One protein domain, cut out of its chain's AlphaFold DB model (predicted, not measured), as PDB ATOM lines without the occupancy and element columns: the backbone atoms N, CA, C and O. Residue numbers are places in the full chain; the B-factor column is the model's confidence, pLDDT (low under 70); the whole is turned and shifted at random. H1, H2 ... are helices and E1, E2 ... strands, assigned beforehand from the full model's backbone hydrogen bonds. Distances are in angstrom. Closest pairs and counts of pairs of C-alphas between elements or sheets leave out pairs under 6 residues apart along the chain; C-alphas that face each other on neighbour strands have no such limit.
ATOM      1  N   LYS A  15      -2.268 -31.356 -31.598       76.69
ATOM      2  CA  LYS A  15      -3.194 -30.236 -31.432       76.69
ATOM      3  C   LYS A  15      -2.914 -29.119 -32.442       76.69
ATOM      4  O   LYS A  15      -1.971 -28.345 -32.284       76.69
ATOM      5  N   PHE A  16      -3.766 -28.984 -33.455       88.50
ATOM      6  CA  PHE A  16      -3.650 -27.908 -34.449       88.50
ATOM      7  C   PHE A  16      -4.192 -26.585 -33.887       88.50
ATOM      8  O   PHE A  16      -5.294 -26.555 -33.344       88.50
ATOM      9  N   ILE A  17      -3.448 -25.479 -34.015       90.00
ATOM     10  CA  ILE A  17      -3.836 -24.169 -33.452       90.00
ATOM     11  C   ILE A  17      -4.143 -23.169 -34.573       90.00
ATOM     12  O   ILE A  17      -3.245 -22.695 -35.270       90.00
ATOM     13  N   ILE A  18      -5.417 -22.803 -34.708       93.19
ATOM     14  CA  ILE A  18      -5.917 -21.834 -35.686       93.19
ATOM     15  C   ILE A  18      -6.069 -20.473 -34.999       93.19
ATOM     16  O   ILE A  18      -7.003 -20.241 -34.230       93.19
ATOM     17  N   ASN A  19      -5.153 -19.553 -35.307       92.44
ATOM     18  CA  ASN A  19      -5.218 -18.170 -34.836       92.44
ATOM     19  C   ASN A  19      -6.121 -17.344 -35.767       92.44
ATOM     20  O   ASN A  19      -5.732 -16.997 -36.885       92.44
ATOM     21  N   ILE A  20      -7.327 -17.039 -35.294       92.75
ATOM     22  CA  ILE A  20      -8.340 -16.256 -35.999       92.75
ATOM     23  C   ILE A  20      -8.020 -14.766 -35.826       92.75
ATOM     24  O   ILE A  20      -7.908 -14.262 -34.708       92.75
ATOM     25  N   LYS A  21      -7.861 -14.063 -36.950       91.25
ATOM     26  CA  LYS A  21      -7.579 -12.625 -37.026       91.25
ATOM     27  C   LYS A  21      -8.782 -11.873 -37.584       91.25
ATOM     28  O   LYS A  21      -9.551 -12.419 -38.365       91.25
ATOM     29  N   ASN A  22      -8.870 -10.587 -37.256       88.12
ATOM     30  CA  ASN A  22      -9.928  -9.699 -37.745       88.12
ATOM     31  C   ASN A  22      -9.801  -9.362 -39.248       88.12
ATOM     32  O   ASN A  22     -10.747  -8.873 -39.846       88.12
ATOM     33  N   GLU A  23      -8.630  -9.617 -39.841       88.00
ATOM     34  CA  GLU A  23      -8.312  -9.402 -41.261       88.00
ATOM     35  C   GLU A  23      -8.755 -10.570 -42.171       88.00
ATOM     36  O   GLU A  23      -8.706 -10.448 -43.391       88.00
ATOM     37  N   GLY A  24      -9.128 -11.727 -41.605       87.50
ATOM     38  CA  GLY A  24      -9.446 -12.939 -42.365       87.50
ATOM     39  C   GLY A  24     -10.926 -13.307 -42.301       87.50
ATOM     40  O   GLY A  24     -11.517 -13.304 -41.222       87.50
ATOM     41  N   SER A  25     -11.517 -13.697 -43.437       92.06
ATOM     42  CA  SER A  25     -12.912 -14.152 -43.467       92.06
ATOM     43  C   SER A  25     -13.120 -15.410 -42.614       92.06
ATOM     44  O   SER A  25     -12.408 -16.413 -42.742       92.06
ATOM     45  N   PHE A  26     -14.162 -15.381 -41.780       91.12
ATOM     46  CA  PHE A  26     -14.619 -16.529 -40.992       91.12
ATOM     47  C   PHE A  26     -14.979 -17.741 -41.877       91.12
ATOM     48  O   PHE A  26     -14.852 -18.878 -41.423       91.12
ATOM     49  N   ALA A  27     -15.362 -17.528 -43.143       93.19
ATOM     50  CA  ALA A  27     -15.612 -18.595 -44.111       93.19
ATOM     51  C   ALA A  27     -14.337 -19.410 -44.390       93.19
ATOM     52  O   ALA A  27     -14.355 -20.640 -44.335       93.19
ATOM     53  N   SER A  28     -13.207 -18.734 -44.612       94.38
ATOM     54  CA  SER A  28     -11.904 -19.374 -44.832       94.38
ATOM     55  C   SER A  28     -11.425 -20.123 -43.589       94.38
ATOM     56  O   SER A  28     -10.998 -21.273 -43.693       94.38
ATOM     57  N   TYR A  29     -11.578 -19.529 -42.399       95.44
ATOM     58  CA  TYR A  29     -11.288 -20.218 -41.136       95.44
ATOM     59  C   TYR A  29     -12.175 -21.457 -40.928       95.44
ATOM     60  O   TYR A  29     -11.670 -22.491 -40.497       95.44
ATOM     61  N   SER A  30     -13.460 -21.393 -41.294       95.19
ATOM     62  CA  SER A  30     -14.391 -22.531 -41.217       95.19
ATOM     63  C   SER A  30     -14.006 -23.657 -42.181       95.19
ATOM     64  O   SER A  30     -13.975 -24.815 -41.773       95.19
ATOM     65  N   LYS A  31     -13.630 -23.333 -43.428       94.75
ATOM     66  CA  LYS A  31     -13.135 -24.306 -44.422       94.75
ATOM     67  C   LYS A  31     -11.853 -25.013 -43.957       94.75
ATOM     68  O   LYS A  31     -11.763 -26.235 -44.054       94.75
ATOM     69  N   VAL A  32     -10.880 -24.269 -43.420       94.81
ATOM     70  CA  VAL A  32      -9.618 -24.833 -42.897       94.81
ATOM     71  C   VAL A  32      -9.866 -25.702 -41.662       94.81
ATOM     72  O   VAL A  32      -9.353 -26.815 -41.584       94.81
ATOM     73  N   ALA A  33     -10.686 -25.231 -40.719       94.06
ATOM     74  CA  ALA A  33     -11.031 -25.983 -39.517       94.06
ATOM     75  C   ALA A  33     -11.821 -27.265 -39.830       94.06
ATOM     76  O   ALA A  33     -11.530 -28.307 -39.251       94.06
ATOM     77  N   HIS A  34     -12.761 -27.212 -40.781       93.56
ATOM     78  CA  HIS A  34     -13.452 -28.392 -41.299       93.56
ATOM     79  C   HIS A  34     -12.459 -29.399 -41.883       93.56
ATOM     80  O   HIS A  34     -12.479 -30.558 -41.483       93.56
ATOM     81  N   ARG A  35     -11.572 -28.960 -42.793       92.75
ATOM     82  CA  ARG A  35     -10.576 -29.843 -43.418       92.75
ATOM     83  C   ARG A  35      -9.727 -30.559 -42.366       92.75
ATOM     84  O   ARG A  35      -9.601 -31.776 -42.431       92.75
ATOM     85  N   LEU A  36      -9.210 -29.824 -41.381       91.62
ATOM     86  CA  LEU A  36      -8.438 -30.414 -40.287       91.62
ATOM     87  C   LEU A  36      -9.272 -31.429 -39.491       91.62
ATOM     88  O   LEU A  36      -8.816 -32.543 -39.291       91.62
ATOM     89  N   LEU A  37     -10.518 -31.117 -39.120       88.81
ATOM     90  CA  LEU A  37     -11.381 -32.066 -38.397       88.81
ATOM     91  C   LEU A  37     -11.803 -33.293 -39.232       88.81
ATOM     92  O   LEU A  37     -12.187 -34.305 -38.650       88.81
ATOM     93  N   THR A  38     -11.714 -33.240 -40.567       89.19
ATOM     94  CA  THR A  38     -11.882 -34.416 -41.446       89.19
ATOM     95  C   THR A  38     -10.607 -35.242 -41.652       89.19
ATOM     96  O   THR A  38     -10.696 -36.364 -42.144       89.19
ATOM     97  N   GLU A  39      -9.425 -34.738 -41.287       86.38
ATOM     98  CA  GLU A  39      -8.167 -35.482 -41.403       86.38
ATOM     99  C   GLU A  39      -7.967 -36.382 -40.165       86.38
ATOM    100  O   GLU A  39      -7.832 -35.897 -39.043       86.38
ATOM    101  N   GLU A  40      -7.871 -37.709 -40.350       78.94
ATOM    102  CA  GLU A  40      -7.734 -38.713 -39.264       78.94
ATOM    103  C   GLU A  40      -6.565 -38.457 -38.289       78.94
ATOM    104  O   GLU A  40      -6.516 -38.985 -37.180       78.94
ATOM    105  N   ARG A  41      -5.587 -37.650 -38.713       78.00
ATOM    106  CA  ARG A  41      -4.386 -37.285 -37.949       78.00
ATOM    107  C   ARG A  41      -4.582 -36.057 -37.050       78.00
ATOM    108  O   ARG A  41      -3.641 -35.693 -36.344       78.00
ATOM    109  N   ALA A  42      -5.757 -35.426 -37.087       76.19
ATOM    110  CA  ALA A  42      -6.071 -34.153 -36.443       76.19
ATOM    111  C   ALA A  42      -7.387 -34.208 -35.620       76.19
ATOM    112  O   ALA A  42      -8.294 -33.401 -35.831       76.19
ATOM    113  N   PRO A  43      -7.506 -35.112 -34.622       78.50
ATOM    114  CA  PRO A  43      -8.724 -35.273 -33.814       78.50
ATOM    115  C   PRO A  43      -9.059 -34.059 -32.921       78.50
ATOM    116  O   PRO A  43     -10.116 -34.026 -32.285       78.50
ATOM    117  N   GLN A  44      -8.169 -33.066 -32.838       86.94
ATOM    118  CA  GLN A  44      -8.313 -31.881 -32.000       86.94
ATOM    119  C   GLN A  44      -7.789 -30.623 -32.702       86.94
ATOM    120  O   GLN A  44      -6.647 -30.582 -33.168       86.94
ATOM    121  N   ILE A  45      -8.591 -29.557 -32.663       90.81
ATOM    122  CA  ILE A  45      -8.169 -28.200 -33.023       90.81
ATOM    123  C   ILE A  45      -8.401 -27.238 -31.849       90.81
ATOM    124  O   ILE A  45      -9.386 -27.343 -31.117       90.81
ATOM    125  N   GLN A  46      -7.518 -26.259 -31.681       91.75
ATOM    126  CA  GLN A  46      -7.775 -25.060 -30.887       91.75
ATOM    127  C   GLN A  46      -8.040 -23.892 -31.835       91.75
ATOM    128  O   GLN A  46      -7.188 -23.554 -32.654       91.75
ATOM    129  N   LEU A  47      -9.186 -23.239 -31.677       93.00
ATOM    130  CA  LEU A  47      -9.413 -21.899 -32.204       93.00
ATOM    131  C   LEU A  47      -8.942 -20.884 -31.152       93.00
ATOM    132  O   LEU A  47      -9.217 -21.049 -29.960       93.00
ATOM    133  N   SER A  48      -8.242 -19.834 -31.569       90.38
ATOM    134  CA  SER A  48      -7.795 -18.757 -30.677       90.38
ATOM    135  C   SER A  48      -7.931 -17.383 -31.331       90.38
ATOM    136  O   SER A  48      -7.595 -17.213 -32.500       90.38
ATOM    137  N   ALA A  49      -8.420 -16.404 -30.572       90.12
ATOM    138  CA  ALA A  49      -8.665 -15.031 -31.013       90.12
ATOM    139  C   ALA A  49      -8.436 -14.022 -29.868       90.12
ATOM    140  O   ALA A  49      -8.244 -14.399 -28.711       90.12
ATOM    141  N   CYS A  50      -8.460 -12.730 -30.189       87.06
ATOM    142  CA  CYS A  50      -8.466 -11.635 -29.219       87.06
ATOM    143  C   CYS A  50      -9.262 -10.446 -29.780       87.06
ATOM    144  O   CYS A  50      -9.409 -10.322 -31.003       87.06
ATOM    145  N   GLY A  51      -9.788  -9.581 -28.906       88.19
ATOM    146  CA  GLY A  51     -10.554  -8.401 -29.316       88.19
ATOM    147  C   GLY A  51     -11.717  -8.736 -30.258       88.19
ATOM    148  O   GLY A  51     -12.408  -9.741 -30.081       88.19
ATOM    149  N   ALA A  52     -11.908  -7.925 -31.302       86.19
ATOM    150  CA  ALA A  52     -13.003  -8.075 -32.268       86.19
ATOM    151  C   ALA A  52     -13.038  -9.443 -32.991       86.19
ATOM    152  O   ALA A  52     -14.122  -9.979 -33.238       86.19
ATOM    153  N   ALA A  53     -11.877 -10.071 -33.233       89.19
ATOM    154  CA  ALA A  53     -11.778 -11.367 -33.918       89.19
ATOM    155  C   ALA A  53     -12.459 -12.519 -33.146       89.19
ATOM    156  O   ALA A  53     -12.773 -13.569 -33.710       89.19
ATOM    157  N   THR A  54     -12.741 -12.313 -31.858       88.75
ATOM    158  CA  THR A  54     -13.509 -13.225 -31.000       88.75
ATOM    159  C   THR A  54     -14.903 -13.524 -31.559       88.75
ATOM    160  O   THR A  54     -15.385 -14.651 -31.443       88.75
ATOM    161  N   LEU A  55     -15.543 -12.560 -32.230       89.56
ATOM    162  CA  LEU A  55     -16.841 -12.782 -32.876       89.56
ATOM    163  C   LEU A  55     -16.731 -13.796 -34.024       89.56
ATOM    164  O   LEU A  55     -17.597 -14.659 -34.167       89.56
ATOM    165  N   TYR A  56     -15.641 -13.760 -34.797       92.44
ATOM    166  CA  TYR A  56     -15.373 -14.763 -35.831       92.44
ATOM    167  C   TYR A  56     -15.076 -16.139 -35.222       92.44
ATOM    168  O   TYR A  56     -15.568 -17.135 -35.744       92.44
ATOM    169  N   LEU A  57     -14.371 -16.215 -34.085       93.44
ATOM    170  CA  LEU A  57     -14.168 -17.476 -33.355       93.44
ATOM    171  C   LEU A  57     -15.500 -18.119 -32.936       93.44
ATOM    172  O   LEU A  57     -15.676 -19.325 -33.123       93.44
ATOM    173  N   PHE A  58     -16.464 -17.335 -32.444       90.94
ATOM    174  CA  PHE A  58     -17.795 -17.855 -32.114       90.94
ATOM    175  C   PHE A  58     -18.617 -18.251 -33.355       90.94
ATOM    176  O   PHE A  58     -19.299 -19.278 -33.304       90.94
ATOM    177  N   LYS A  59     -18.517 -17.522 -34.482       93.19
ATOM    178  CA  LYS A  59     -19.130 -17.936 -35.764       93.19
ATOM    179  C   LYS A  59     -18.567 -19.277 -36.248       93.19
ATOM    180  O   LYS A  59     -19.327 -20.228 -36.411       93.19
ATOM    181  N   VAL A  60     -17.240 -19.372 -36.402       93.75
ATOM    182  CA  VAL A  60     -16.532 -20.588 -36.848       93.75
ATOM    183  C   VAL A  60     -16.888 -21.771 -35.946       93.75
ATOM    184  O   VAL A  60     -17.253 -22.834 -36.437       93.75
ATOM    185  N   SER A  61     -16.868 -21.588 -34.623       92.81
ATOM    186  CA  SER A  61     -17.274 -22.643 -33.692       92.81
ATOM    187  C   SER A  61     -18.705 -23.129 -33.906       92.81
ATOM    188  O   SER A  61     -18.942 -24.333 -33.823       92.81
ATOM    189  N   SER A  62     -19.652 -22.218 -34.128       90.44
ATOM    190  CA  SER A  62     -21.070 -22.569 -34.247       90.44
ATOM    191  C   SER A  62     -21.321 -23.372 -35.522       90.44
ATOM    192  O   SER A  62     -21.901 -24.450 -35.444       90.44
ATOM    193  N   ILE A  63     -20.754 -22.924 -36.649       92.38
ATOM    194  CA  ILE A  63     -20.779 -23.630 -37.940       92.38
ATOM    195  C   ILE A  63     -20.208 -25.049 -37.802       92.38
ATOM    196  O   ILE A  63     -20.837 -26.013 -38.227       92.38
ATOM    197  N   LEU A  64     -19.045 -25.203 -37.156       91.69
ATOM    198  CA  LEU A  64     -18.433 -26.520 -36.942       91.69
ATOM    199  C   LEU A  64     -19.270 -27.417 -36.019       91.69
ATOM    200  O   LEU A  64     -19.341 -28.616 -36.256       91.69
ATOM    201  N   THR A  65     -19.912 -26.857 -34.990       89.12
ATOM    202  CA  THR A  65     -20.731 -27.634 -34.040       89.12
ATOM    203  C   THR A  65     -22.058 -28.089 -34.663       89.12
ATOM    204  O   THR A  65     -22.540 -29.165 -34.322       89.12
ATOM    205  N   GLU A  66     -22.641 -27.320 -35.592       89.31
ATOM    206  CA  GLU A  66     -23.815 -27.762 -36.363       89.31
ATOM    207  C   GLU A  66     -23.436 -28.783 -37.451       89.31
ATOM    208  O   GLU A  66     -24.150 -29.767 -37.636       89.31
ATOM    209  N   PHE A  67     -22.302 -28.593 -38.137       89.38
ATOM    210  CA  PHE A  67     -21.856 -29.503 -39.197       89.38
ATOM    211  C   PHE A  67     -21.349 -30.856 -38.665       89.38
ATOM    212  O   PHE A  67     -21.591 -31.898 -39.273       89.38
ATOM    213  N   PHE A  68     -20.668 -30.864 -37.515       88.75
ATOM    214  CA  PHE A  68     -20.196 -32.074 -36.842       88.75
ATOM    215  C   PHE A  68     -21.008 -32.310 -35.550       88.75
ATOM    216  O   PHE A  68     -20.574 -31.916 -34.469       88.75
ATOM    217  N   PRO A  69     -22.160 -33.009 -35.591       81.69
ATOM    218  CA  PRO A  69     -23.023 -33.190 -34.414       81.69
ATOM    219  C   PRO A  69     -22.404 -34.038 -33.286       81.69
ATOM    220  O   PRO A  69     -22.948 -34.080 -32.189       81.69
ATOM    221  N   ASN A  70     -21.265 -34.699 -33.535       83.00
ATOM    222  CA  ASN A  70     -20.504 -35.484 -32.551       83.00
ATOM    223  C   ASN A  70     -19.292 -34.713 -31.977       83.00
ATOM    224  O   ASN A  70     -18.398 -35.312 -31.378       83.00
ATOM    225  N   LEU A  71     -19.209 -33.402 -32.213       83.94
ATOM    226  CA  LEU A  71     -18.081 -32.557 -31.828       83.94
ATOM    227  C   LEU A  71     -18.209 -32.117 -30.364       83.94
ATOM    228  O   LEU A  71     -19.200 -31.501 -29.972       83.94
ATOM    229  N   HIS A  72     -17.198 -32.407 -29.547       81.88
ATOM    230  CA  HIS A  72     -17.153 -31.947 -28.158       81.88
ATOM    231  C   HIS A  72     -16.458 -30.585 -28.088       81.88
ATOM    232  O   HIS A  72     -15.432 -30.363 -28.739       81.88
ATOM    233  N   ARG A  73     -17.024 -29.665 -27.296       82.88
ATOM    234  CA  ARG A  73     -16.584 -28.269 -27.218       82.88
ATOM    235  C   ARG A  73     -16.194 -27.892 -25.791       82.88
ATOM    236  O   ARG A  73     -16.995 -28.030 -24.869       82.88
ATOM    237  N   LEU A  74     -14.983 -27.364 -25.621       81.31
ATOM    238  CA  LEU A  74     -14.461 -26.860 -24.352       81.31
ATOM    239  C   LEU A  74     -13.994 -25.408 -24.522       81.31
ATOM    240  O   LEU A  74     -12.923 -25.134 -25.065       81.31
ATOM    241  N   THR A  75     -14.818 -24.473 -24.055       80.12
ATOM    242  CA  THR A  75     -14.521 -23.033 -24.069       80.12
ATOM    243  C   THR A  75     -13.748 -22.663 -22.812       80.12
ATOM    244  O   THR A  75     -14.221 -22.958 -21.715       80.12
ATOM    245  N   TYR A  76     -12.609 -21.977 -22.938       77.69
ATOM    246  CA  TYR A  76     -11.907 -21.413 -21.784       77.69
ATOM    247  C   TYR A  76     -11.425 -19.985 -22.049       77.69
ATOM    248  O   TYR A  76     -10.747 -19.675 -23.029       77.69
ATOM    249  N   PHE A  77     -11.775 -19.099 -21.126       72.44
ATOM    250  CA  PHE A  77     -11.324 -17.714 -21.128       72.44
ATOM    251  C   PHE A  77      -9.941 -17.671 -20.487       72.44
ATOM    252  O   PHE A  77      -9.766 -18.178 -19.380       72.44
ATOM    253  N   ASN A  78      -8.959 -17.099 -21.181       64.88
ATOM    254  CA  ASN A  78      -7.612 -16.963 -20.646       64.88
ATOM    255  C   ASN A  78      -7.188 -15.498 -20.732       64.88
ATOM    256  O   ASN A  78      -6.900 -14.989 -21.816       64.88
ATOM    257  N   PHE A  79      -7.109 -14.839 -19.577       55.78
ATOM    258  CA  PHE A  79      -6.650 -13.453 -19.412       55.78
ATOM    259  C   PHE A  79      -5.119 -13.323 -19.575       55.78
ATOM    260  O   PHE A  79      -4.453 -12.554 -18.888       55.78
ATOM    261  N   SER A  80      -4.553 -14.123 -20.477       57.75
ATOM    262  CA  SER A  80      -3.171 -14.075 -20.928       57.75
ATOM    263  C   SER A  80      -3.067 -13.253 -22.205       57.75
ATOM    264  O   SER A  80      -3.923 -13.362 -23.083       57.75
ATOM    265  N   ILE A  81      -1.956 -12.541 -22.372       58.00
ATOM    266  CA  ILE A  81      -1.598 -11.885 -23.632       58.00
ATOM    267  C   ILE A  81      -1.642 -12.923 -24.769       58.00
ATOM    268  O   ILE A  81      -0.946 -13.940 -24.719       58.00
ATOM    269  N   CYS A  82      -2.489 -12.684 -25.778       64.94
ATOM    270  CA  CYS A  82      -2.770 -13.663 -26.832       64.94
ATOM    271  C   CYS A  82      -1.488 -14.083 -27.577       64.94
ATOM    272  O   CYS A  82      -0.556 -13.291 -27.675       64.94
ATOM    273  N   HIS A  83      -1.409 -15.288 -28.162       61.75
ATOM    274  CA  HIS A  83      -0.152 -15.736 -28.792       61.75
ATOM    275  C   HIS A  83       0.354 -14.763 -29.878       61.75
ATOM    276  O   HIS A  83       1.522 -14.383 -29.866       61.75
ATOM    277  N   THR A  84      -0.530 -14.269 -30.752       63.00
ATOM    278  CA  THR A  84      -0.215 -13.220 -31.744       63.00
ATOM    279  C   THR A  84       0.272 -11.918 -31.094       63.00
ATOM    280  O   THR A  84       1.191 -11.278 -31.600       63.00
ATOM    281  N   CYS A  85      -0.314 -11.549 -29.954       69.00
ATOM    282  CA  CYS A  85      -0.004 -10.360 -29.167       69.00
ATOM    283  C   CYS A  85       1.397 -10.482 -28.542       69.00
ATOM    284  O   CYS A  85       2.251  -9.634 -28.776       69.00
ATOM    285  N   LYS A  86       1.684 -11.607 -27.878       70.38
ATOM    286  CA  LYS A  86       2.984 -11.931 -27.273       70.38
ATOM    287  C   LYS A  86       4.099 -12.009 -28.322       70.38
ATOM    288  O   LYS A  86       5.191 -11.491 -28.118       70.38
ATOM    289  N   GLN A  87       3.815 -12.591 -29.489       72.62
ATOM    290  CA  GLN A  87       4.734 -12.590 -30.634       72.62
ATOM    291  C   GLN A  87       4.965 -11.178 -31.209       72.62
ATOM    292  O   GLN A  87       6.042 -10.900 -31.736       72.62
ATOM    293  N   ARG A  88       3.987 -10.267 -31.106       75.00
ATOM    294  CA  ARG A  88       4.144  -8.852 -31.482       75.00
ATOM    295  C   ARG A  88       4.994  -8.097 -30.459       75.00
ATOM    296  O   ARG A  88       5.895  -7.376 -30.873       75.00
ATOM    297  N   GLU A  89       4.763  -8.292 -29.164       78.12
ATOM    298  CA  GLU A  89       5.569  -7.709 -28.080       78.12
ATOM    299  C   GLU A  89       7.037  -8.126 -28.175       78.12
ATOM    300  O   GLU A  89       7.908  -7.263 -28.206       78.12
ATOM    301  N   LEU A  90       7.317  -9.425 -28.338       80.94
ATOM    302  CA  LEU A  90       8.679  -9.938 -28.532       80.94
ATOM    303  C   LEU A  90       9.361  -9.305 -29.759       80.94
ATOM    304  O   LEU A  90      10.534  -8.941 -29.696       80.94
ATOM    305  N   LYS A  91       8.624  -9.097 -30.861       82.56
ATOM    306  CA  LYS A  91       9.132  -8.401 -32.058       82.56
ATOM    307  C   LYS A  91       9.331  -6.894 -31.860       82.56
ATOM    308  O   LYS A  91      10.186  -6.323 -32.533       82.56
ATOM    309  N   ILE A  92       8.574  -6.245 -30.976       84.12
ATOM    310  CA  ILE A  92       8.777  -4.834 -30.608       84.12
ATOM    311  C   ILE A  92      10.001  -4.709 -29.693       84.12
ATOM    312  O   ILE A  92      10.889  -3.915 -29.987       84.12
ATOM    313  N   ALA A  93      10.112  -5.548 -28.661       84.69
ATOM    314  CA  ALA A  93      11.268  -5.588 -27.767       84.69
ATOM    315  C   ALA A  93      12.580  -5.834 -28.533       84.69
ATOM    316  O   ALA A  93      13.540  -5.089 -28.357       84.69
ATOM    317  N   ALA A  94      12.598  -6.801 -29.458       84.38
ATOM    318  CA  ALA A  94      13.764  -7.079 -30.299       84.38
ATOM    319  C   ALA A  94      14.167  -5.899 -31.209       84.38
ATOM    320  O   ALA A  94      15.354  -5.685 -31.443       84.38
ATOM    321  N   ARG A  95      13.202  -5.106 -31.704       83.62
ATOM    322  CA  ARG A  95      13.492  -3.876 -32.468       83.62
ATOM    323  C   ARG A  95      14.077  -2.786 -31.578       83.62
ATOM    324  O   ARG A  95      15.070  -2.179 -31.956       83.62
ATOM    325  N   ASN A  96      13.499  -2.571 -30.399       83.75
ATOM    326  CA  ASN A  96      13.977  -1.556 -29.462       83.75
ATOM    327  C   ASN A  96      15.420  -1.851 -29.014       83.75
ATOM    328  O   ASN A  96      16.250  -0.948 -29.036       83.75
ATOM    329  N   LEU A  97      15.732  -3.117 -28.711       81.75
ATOM    330  CA  LEU A  97      17.092  -3.565 -28.387       81.75
ATOM    331  C   LEU A  97      18.071  -3.372 -29.554       81.75
ATOM    332  O   LEU A  97      19.197  -2.942 -29.327       81.75
ATOM    333  N   PRO A 174      -6.836  -7.299 -23.235       51.00
ATOM    334  CA  PRO A 174      -6.300  -8.377 -22.398       51.00
ATOM    335  C   PRO A 174      -7.175  -9.641 -22.416       51.00
ATOM    336  O   PRO A 174      -6.756 -10.695 -21.933       51.00
ATOM    337  N   ASN A 175      -8.386  -9.565 -22.972       54.97
ATOM    338  CA  ASN A 175      -9.269 -10.708 -23.136       54.97
ATOM    339  C   ASN A 175      -8.847 -11.522 -24.373       54.97
ATOM    340  O   ASN A 175      -9.298 -11.278 -25.497       54.97
ATOM    341  N   SER A 176      -7.978 -12.518 -24.169       58.66
ATOM    342  CA  SER A 176      -7.759 -13.567 -25.167       58.66
ATOM    343  C   SER A 176      -8.797 -14.680 -25.009       58.66
ATOM    344  O   SER A 176      -9.085 -15.160 -23.908       58.66
ATOM    345  N   PHE A 177      -9.361 -15.108 -26.133       69.62
ATOM    346  CA  PHE A 177     -10.403 -16.121 -26.179       69.62
ATOM    347  C   PHE A 177      -9.837 -17.364 -26.852       69.62
ATOM    348  O   PHE A 177      -9.327 -17.306 -27.972       69.62
ATOM    349  N   SER A 178      -9.898 -18.494 -26.154       68.00
ATOM    350  CA  SER A 178      -9.462 -19.784 -26.674       68.00
ATOM    351  C   SER A 178     -10.566 -20.816 -26.536       68.00
ATOM    352  O   SER A 178     -11.350 -20.832 -25.586       68.00
ATOM    353  N   LEU A 179     -10.635 -21.680 -27.533       76.75
ATOM    354  CA  LEU A 179     -11.700 -22.645 -27.665       76.75
ATOM    355  C   LEU A 179     -11.122 -23.938 -28.215       76.75
ATOM    356  O   LEU A 179     -10.593 -23.970 -29.325       76.75
ATOM    357  N   LEU A 180     -11.225 -24.996 -27.424       77.19
ATOM    358  CA  LEU A 180     -10.776 -26.321 -27.803       77.19
ATOM    359  C   LEU A 180     -11.961 -27.113 -28.349       77.19
ATOM    360  O   LEU A 180     -13.039 -27.155 -27.753       77.19
ATOM    361  N   ILE A 181     -11.750 -27.703 -29.516       75.12
ATOM    362  CA  ILE A 181     -12.755 -28.409 -30.297       75.12
ATOM    363  C   ILE A 181     -12.181 -29.789 -30.616       75.12
ATOM    364  O   ILE A 181     -11.101 -29.899 -31.199       75.12
ATOM    365  N   THR A 182     -12.885 -30.843 -30.214       66.06
ATOM    366  CA  THR A 182     -12.414 -32.230 -30.336       66.06
ATOM    367  C   THR A 182     -13.432 -33.104 -31.048       66.06
ATOM    368  O   THR A 182     -14.582 -33.213 -30.613       66.06
ATOM    369  N   MET A 183     -12.983 -33.773 -32.107       58.69
ATOM    370  CA  MET A 183     -13.715 -34.852 -32.765       58.69
ATOM    371  C   MET A 183     -13.738 -36.084 -31.863       58.69
ATOM    372  O   MET A 183     -12.704 -36.525 -31.354       58.69
ATOM    373  N   ASN A 184     -14.921 -36.670 -31.675       55.22
ATOM    374  CA  ASN A 184     -15.086 -37.840 -30.819       55.22
ATOM    375  C   ASN A 184     -14.689 -39.141 -31.547       55.22
ATOM    376  O   ASN A 184     -15.536 -39.954 -31.904       55.22
ATOM    377  N   GLN A 185     -13.387 -39.306 -31.810       47.16
ATOM    378  CA  GLN A 185     -12.818 -40.537 -32.383       47.16
ATOM    379  C   GLN A 185     -12.118 -41.439 -31.354       47.16
ATOM    380  O   GLN A 185     -11.995 -42.636 -31.601       47.16
ATOM    381  N   ARG A 186     -11.638 -40.888 -30.225       40.25
ATOM    382  CA  ARG A 186     -10.974 -41.656 -29.143       40.25
ATOM    383  C   ARG A 186     -10.826 -40.945 -27.796       40.25
ATOM    384  O   ARG A 186     -10.265 -41.532 -26.876       40.25
ATOM    385  N   LEU A 187     -11.310 -39.709 -27.651       43.19
ATOM    386  CA  LEU A 187     -11.209 -38.960 -26.397       43.19
ATOM    387  C   LEU A 187     -12.291 -39.391 -25.399       43.19
ATOM    388  O   LEU A 187     -13.161 -38.611 -25.014       43.19
ATOM    389  N   THR A 188     -12.167 -40.630 -24.921       40.84
ATOM    390  CA  THR A 188     -12.734 -41.067 -23.644       40.84
ATOM    391  C   THR A 188     -11.996 -40.367 -22.500       40.84
ATOM    392  O   THR A 188     -11.276 -40.990 -21.719       40.84
ATOM    393  N   PHE A 189     -12.201 -39.054 -22.371       45.53
ATOM    394  CA  PHE A 189     -12.264 -38.469 -21.038       45.53
ATOM    395  C   PHE A 189     -13.289 -39.313 -20.278       45.53
ATOM    396  O   PHE A 189     -14.427 -39.390 -20.735       45.53
ATOM    397  N   HIS A 190     -12.893 -39.991 -19.192       43.28
ATOM    398  CA  HIS A 190     -13.819 -40.827 -18.418       43.28
ATOM    399  C   HIS A 190     -15.129 -40.061 -18.193       43.28
ATOM    400  O   HIS A 190     -15.081 -38.950 -17.664       43.28
ATOM    401  N   ASP A 191     -16.277 -40.636 -18.574       45.41
ATOM    402  CA  ASP A 191     -17.558 -39.911 -18.678       45.41
ATOM    403  C   ASP A 191     -18.041 -39.259 -17.365       45.41
ATOM    404  O   ASP A 191     -18.965 -38.454 -17.374       45.41
ATOM    405  N   GLY A 192     -17.412 -39.557 -16.224       47.91
ATOM    406  CA  GLY A 192     -17.635 -38.849 -14.961       47.91
ATOM    407  C   GLY A 192     -16.895 -37.510 -14.794       47.91
ATOM    408  O   GLY A 192     -17.296 -36.729 -13.935       47.91
ATOM    409  N   ILE A 193     -15.834 -37.229 -15.565       49.66
ATOM    410  CA  ILE A 193     -14.907 -36.104 -15.314       49.66
ATOM    411  C   ILE A 193     -15.383 -34.795 -15.965       49.66
ATOM    412  O   ILE A 193     -15.547 -33.792 -15.270       49.66
ATOM    413  N   LEU A 194     -15.618 -34.769 -17.284       52.09
ATOM    414  CA  LEU A 194     -16.019 -33.528 -17.973       52.09
ATOM    415  C   LEU A 194     -17.505 -33.192 -17.793       52.09
ATOM    416  O   LEU A 194     -17.848 -32.034 -17.566       52.09
ATOM    417  N   ASP A 195     -18.376 -34.200 -17.854       52.56
ATOM    418  CA  ASP A 195     -19.836 -34.054 -17.968       52.56
ATOM    419  C   ASP A 195     -20.534 -33.390 -16.764       52.56
ATOM    420  O   ASP A 195     -21.730 -33.110 -16.845       52.56
ATOM    421  N   LYS A 196     -19.834 -33.150 -15.643       51.50
ATOM    422  CA  LYS A 196     -20.447 -32.638 -14.401       51.50
ATOM    423  C   LYS A 196     -19.737 -31.475 -13.704       51.50
ATOM    424  O   LYS A 196     -20.344 -30.907 -12.800       51.50
ATOM    425  N   GLN A 197     -18.494 -31.124 -14.056       57.69
ATOM    426  CA  GLN A 197     -17.717 -30.156 -13.254       57.69
ATOM    427  C   GLN A 197     -16.920 -29.091 -14.025       57.69
ATOM    428  O   GLN A 197     -16.584 -28.077 -13.416       57.69
ATOM    429  N   HIS A 198     -16.626 -29.239 -15.324       57.00
ATOM    430  CA  HIS A 198     -15.800 -28.233 -16.009       57.00
ATOM    431  C   HIS A 198     -16.636 -27.041 -16.526       57.00
ATOM    432  O   HIS A 198     -17.454 -27.221 -17.433       57.00
ATOM    433  N   PRO A 199     -16.421 -25.799 -16.042       66.50
ATOM    434  CA  PRO A 199     -17.093 -24.627 -16.601       66.50
ATOM    435  C   PRO A 199     -16.682 -24.425 -18.067       66.50
ATOM    436  O   PRO A 199     -15.514 -24.575 -18.417       66.50
ATOM    437  N   GLY A 200     -17.640 -24.104 -18.939       69.25
ATOM    438  CA  GLY A 200     -17.385 -23.880 -20.371       69.25
ATOM    439  C   GLY A 200     -17.284 -25.141 -21.243       69.25
ATOM    440  O   GLY A 200     -17.184 -25.007 -22.467       69.25
ATOM    441  N   TYR A 201     -17.363 -26.347 -20.668       74.62
ATOM    442  CA  TYR A 201     -17.618 -27.573 -21.433       74.62
ATOM    443  C   TYR A 201     -19.075 -27.618 -21.906       74.62
ATOM    444  O   TYR A 201     -19.994 -27.253 -21.170       74.62
ATOM    445  N   GLN A 202     -19.291 -28.084 -23.135       66.12
ATOM    446  CA  GLN A 202     -20.608 -28.412 -23.669       66.12
ATOM    447  C   GLN A 202     -20.537 -29.752 -24.409       66.12
ATOM    448  O   GLN A 202     -19.850 -29.882 -25.426       66.12
ATOM    449  N   LYS A 203     -21.270 -30.742 -23.888       67.81
ATOM    450  CA  LYS A 203     -21.526 -32.015 -24.569       67.81
ATOM    451  C   LYS A 203     -22.409 -31.754 -25.806       67.81
ATOM    452  O   LYS A 203     -23.313 -30.918 -25.702       67.81
ATOM    453  N   PRO A 204     -22.195 -32.431 -26.952       61.59
ATOM    454  CA  PRO A 204     -23.088 -32.328 -28.108       61.59
ATOM    455  C   PRO A 204     -24.537 -32.645 -27.708       61.59
ATOM    456  O   PRO A 204     -24.844 -33.736 -27.224       61.59
ATOM    457  N   ASN A 205     -25.423 -31.660 -27.860       52.75
ATOM    458  CA  ASN A 205     -26.746 -31.672 -27.243       52.75
ATOM    459  C   ASN A 205     -27.833 -32.054 -28.258       52.75
ATOM    460  O   ASN A 205     -28.500 -31.186 -28.816       52.75
ATOM    461  N   ILE A 206     -27.991 -33.371 -28.454       56.03
ATOM    462  CA  ILE A 206     -28.844 -34.034 -29.462       56.03
ATOM    463  C   ILE A 206     -28.306 -33.835 -30.898       56.03
ATOM    464  O   ILE A 206     -28.029 -32.707 -31.304       56.03
ATOM    465  N   PRO A 207     -28.177 -34.903 -31.715       51.88
ATOM    466  CA  PRO A 207     -27.746 -34.773 -33.104       51.88
ATOM    467  C   PRO A 207     -28.848 -34.133 -33.960       51.88
ATOM    468  O   PRO A 207     -29.676 -34.820 -34.569       51.88
ATOM    469  N   LEU A 208     -28.833 -32.802 -34.038       49.94
ATOM    470  CA  LEU A 208     -29.519 -32.059 -35.089       49.94
ATOM    471  C   LEU A 208     -28.971 -32.537 -36.436       49.94
ATOM    472  O   LEU A 208     -27.853 -32.208 -36.822       49.94
ATOM    473  N   LYS A 209     -29.770 -33.323 -37.166       54.69
ATOM    474  CA  LYS A 209     -29.475 -33.734 -38.546       54.69
ATOM    475  C   LYS A 209     -29.695 -32.554 -39.498       54.69
ATOM    476  O   LYS A 209     -30.593 -32.593 -40.341       54.69
ATOM    477  N   SER A 210     -28.900 -31.498 -39.332       56.53
ATOM    478  CA  SER A 210     -28.862 -30.384 -40.270       56.53
ATOM    479  C   SER A 210     -28.405 -30.927 -41.621       56.53
ATOM    480  O   SER A 210     -27.290 -31.418 -41.763       56.53
ATOM    481  N   LYS A 211     -29.303 -30.915 -42.613       73.88
ATOM    482  CA  LYS A 211     -29.000 -31.342 -43.992       73.88
ATOM    483  C   LYS A 211     -28.264 -30.259 -44.797       73.88
ATOM    484  O   LYS A 211     -28.020 -30.455 -45.983       73.88
ATOM    485  N   LYS A 212     -27.972 -29.117 -44.170       84.81
ATOM    486  CA  LYS A 212     -27.248 -27.988 -44.753       84.81
ATOM    487  C   LYS A 212     -25.809 -28.400 -45.065       84.81
ATOM    488  O   LYS A 212     -25.168 -29.077 -44.263       84.81
ATOM    489  N   SER A 213     -25.284 -27.973 -46.207       89.69
ATOM    490  CA  SER A 213     -23.852 -28.083 -46.482       89.69
ATOM    491  C   SER A 213     -23.058 -27.093 -45.623       89.69
ATOM    492  O   SER A 213     -23.600 -26.123 -45.089       89.69
ATOM    493  N   LEU A 214     -21.737 -27.286 -45.537       87.50
ATOM    494  CA  LEU A 214     -20.839 -26.319 -44.896       87.50
ATOM    495  C   LEU A 214     -20.963 -24.916 -45.521       87.50
ATOM    496  O   LEU A 214     -20.789 -23.917 -44.828       87.50
ATOM    497  N   ILE A 215     -21.270 -24.838 -46.821       89.75
ATOM    498  CA  ILE A 215     -21.444 -23.575 -47.546       89.75
ATOM    499  C   ILE A 215     -22.749 -22.897 -47.114       89.75
ATOM    500  O   ILE A 215     -22.725 -21.715 -46.794       89.75
ATOM    501  N   ASP A 216     -23.852 -23.640 -47.004       90.19
ATOM    502  CA  ASP A 216     -25.137 -23.091 -46.547       90.19
ATOM    503  C   ASP A 216     -25.034 -22.520 -45.123       90.19
ATOM    504  O   ASP A 216     -25.532 -21.428 -44.856       90.19
ATOM    505  N   LEU A 217     -24.317 -23.216 -44.230       88.75
ATOM    506  CA  LEU A 217     -24.030 -22.738 -42.871       88.75
ATOM    507  C   LEU A 217     -23.147 -21.481 -42.867       88.75
ATOM    508  O   LEU A 217     -23.386 -20.559 -42.093       88.75
ATOM    509  N   ILE A 218     -22.132 -21.407 -43.732       89.06
ATOM    510  CA  ILE A 218     -21.313 -20.194 -43.880       89.06
ATOM    511  C   ILE A 218     -22.180 -19.013 -44.352       89.06
ATOM    512  O   ILE A 218     -22.069 -17.926 -43.783       89.06
ATOM    513  N   ASN A 219     -23.067 -19.236 -45.324       89.31
ATOM    514  CA  ASN A 219     -23.960 -18.220 -45.889       89.31
ATOM    515  C   ASN A 219     -24.974 -17.705 -44.855       89.31
ATOM    516  O   ASN A 219     -25.169 -16.502 -44.715       89.31
ATOM    517  N   GLU A 220     -25.593 -18.599 -44.083       88.56
ATOM    518  CA  GLU A 220     -26.552 -18.252 -43.025       88.56
ATOM    519  C   GLU A 220     -25.914 -17.392 -41.922       88.56
ATOM    520  O   GLU A 220     -26.536 -16.463 -41.404       88.56
ATOM    521  N   PHE A 221     -24.637 -17.638 -41.611       83.19
ATOM    522  CA  PHE A 221     -23.866 -16.824 -40.672       83.19
ATOM    523  C   PHE A 221     -23.294 -15.531 -41.287       83.19
ATOM    524  O   PHE A 221     -22.751 -14.711 -40.533       83.19
ATOM    525  N   ASN A 222     -23.422 -15.287 -42.597       80.69
ATOM    526  CA  ASN A 222     -23.217 -13.962 -43.192       80.69
ATOM    527  C   ASN A 222     -24.058 -13.719 -44.468       80.69
ATOM    528  O   ASN A 222     -23.526 -13.808 -45.572       80.69
TER     529      ASN A 222
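This is residues 15 to 97 and 174 to 222 of the 489 residues of an uncharacterized protein of Stylonychia lemnae (UniProt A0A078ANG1). A twisted sheet of four strands has two helices, H1 and H2, over one face, and the short last helix H5 packs on H2. H3 makes an arm at one edge of this body, with residues 90 to 97 sticking out, while a loop at residues 188 to 193 sticks out elsewhere, just before the short helix H4. The printed part has 132 residues with five named helices and four named strands, in the order E1 H1 E2 H2 E3 H3 E4 H4 H5; the class is mixed, helices and strands. The sheet is mixed, in the order E1, E2, E4, E3. The whole is compact, with a radius of gyration of the C-alphas of 16.1 A and spans of 55 by 37 by 26 A.

In the sheet, edge strand E1, residues 15 to 19, is parallel to E2, residues 44 to 50, with N 18 and O 46 at 2.8 A. E2 is antiparallel to E4, residues 176 to 183, with N 47 and O 179 at 2.8 A. E4 is antiparallel to the other edge strand, E3, residues 71 to 78, with N 74 and O 180 at 2.9 A. H1, residues 26 to 38, runs along the strands over E2, at a height over the sheet of 9.5 A. H2, residues 51 to 67, lies on the same face over E2 and E4, at a height over the sheet of 8.5 A; with H1 it makes two layers, helices on one face of a sheet. E1, H1, E2 form a strand-helix-strand unit, two parallel neighbour strands with a helix between, and E2, H2, E3 a split one, with E4 between its strands; both crossovers are right-handed. H1 and H2 touch at a steep tilt of 46 degrees, the same way, closest at the C-alphas of Ser 30 and Val 60, 5.2 A. H5, residues 214 to 220, touches H2 with residues 63 to 67 of H2 alone, closest at the C-alphas of Ile 63 and Leu 217, 6.0 A. H5 and H1 only just touch, with 3 pairs of C-alphas within 8 A, closest at those of Ala 27 and Ile 218, 5.9 A. H3, residues 83 to 97, only grazes the sheet with residues 83 to 85. H4, residues 194 to 197, is not on the sheet and touches no helix. Every O i to N i+4 pair is within hydrogen-bond range in H1, H3 and H5, and 11 of 13 are in H2; H4 is too short for such a pair.

E1 begins at C-alpha 15, (-3.194, -30.236, -31.432). From first to last C-alpha, H2 measures 25.9 A, E4 23.4 A, E3 21.9 A and H3 21.1 A. H3 ends at C-alpha 97, (17.092, -3.565, -28.387), and H5 at C-alpha 220, (-26.552, -18.252, -43.025).

The two C-alphas farthest apart, those of Leu 97 and Lys 209, are 56.4 A apart. Residues 98 to 173 are not printed, and C-alphas 97 and 174 are 24.6 A apart across the cut. The link from H4 to H5 is long, 16 residues, and residues 201 to 202 in it pair antiparallel with residues 73 to 74 of E3. Mean pLDDT of the printed part is 77.1; it is under 70 at residues 78 to 85, 174 to 178, 182 to 200 and 202 to 210.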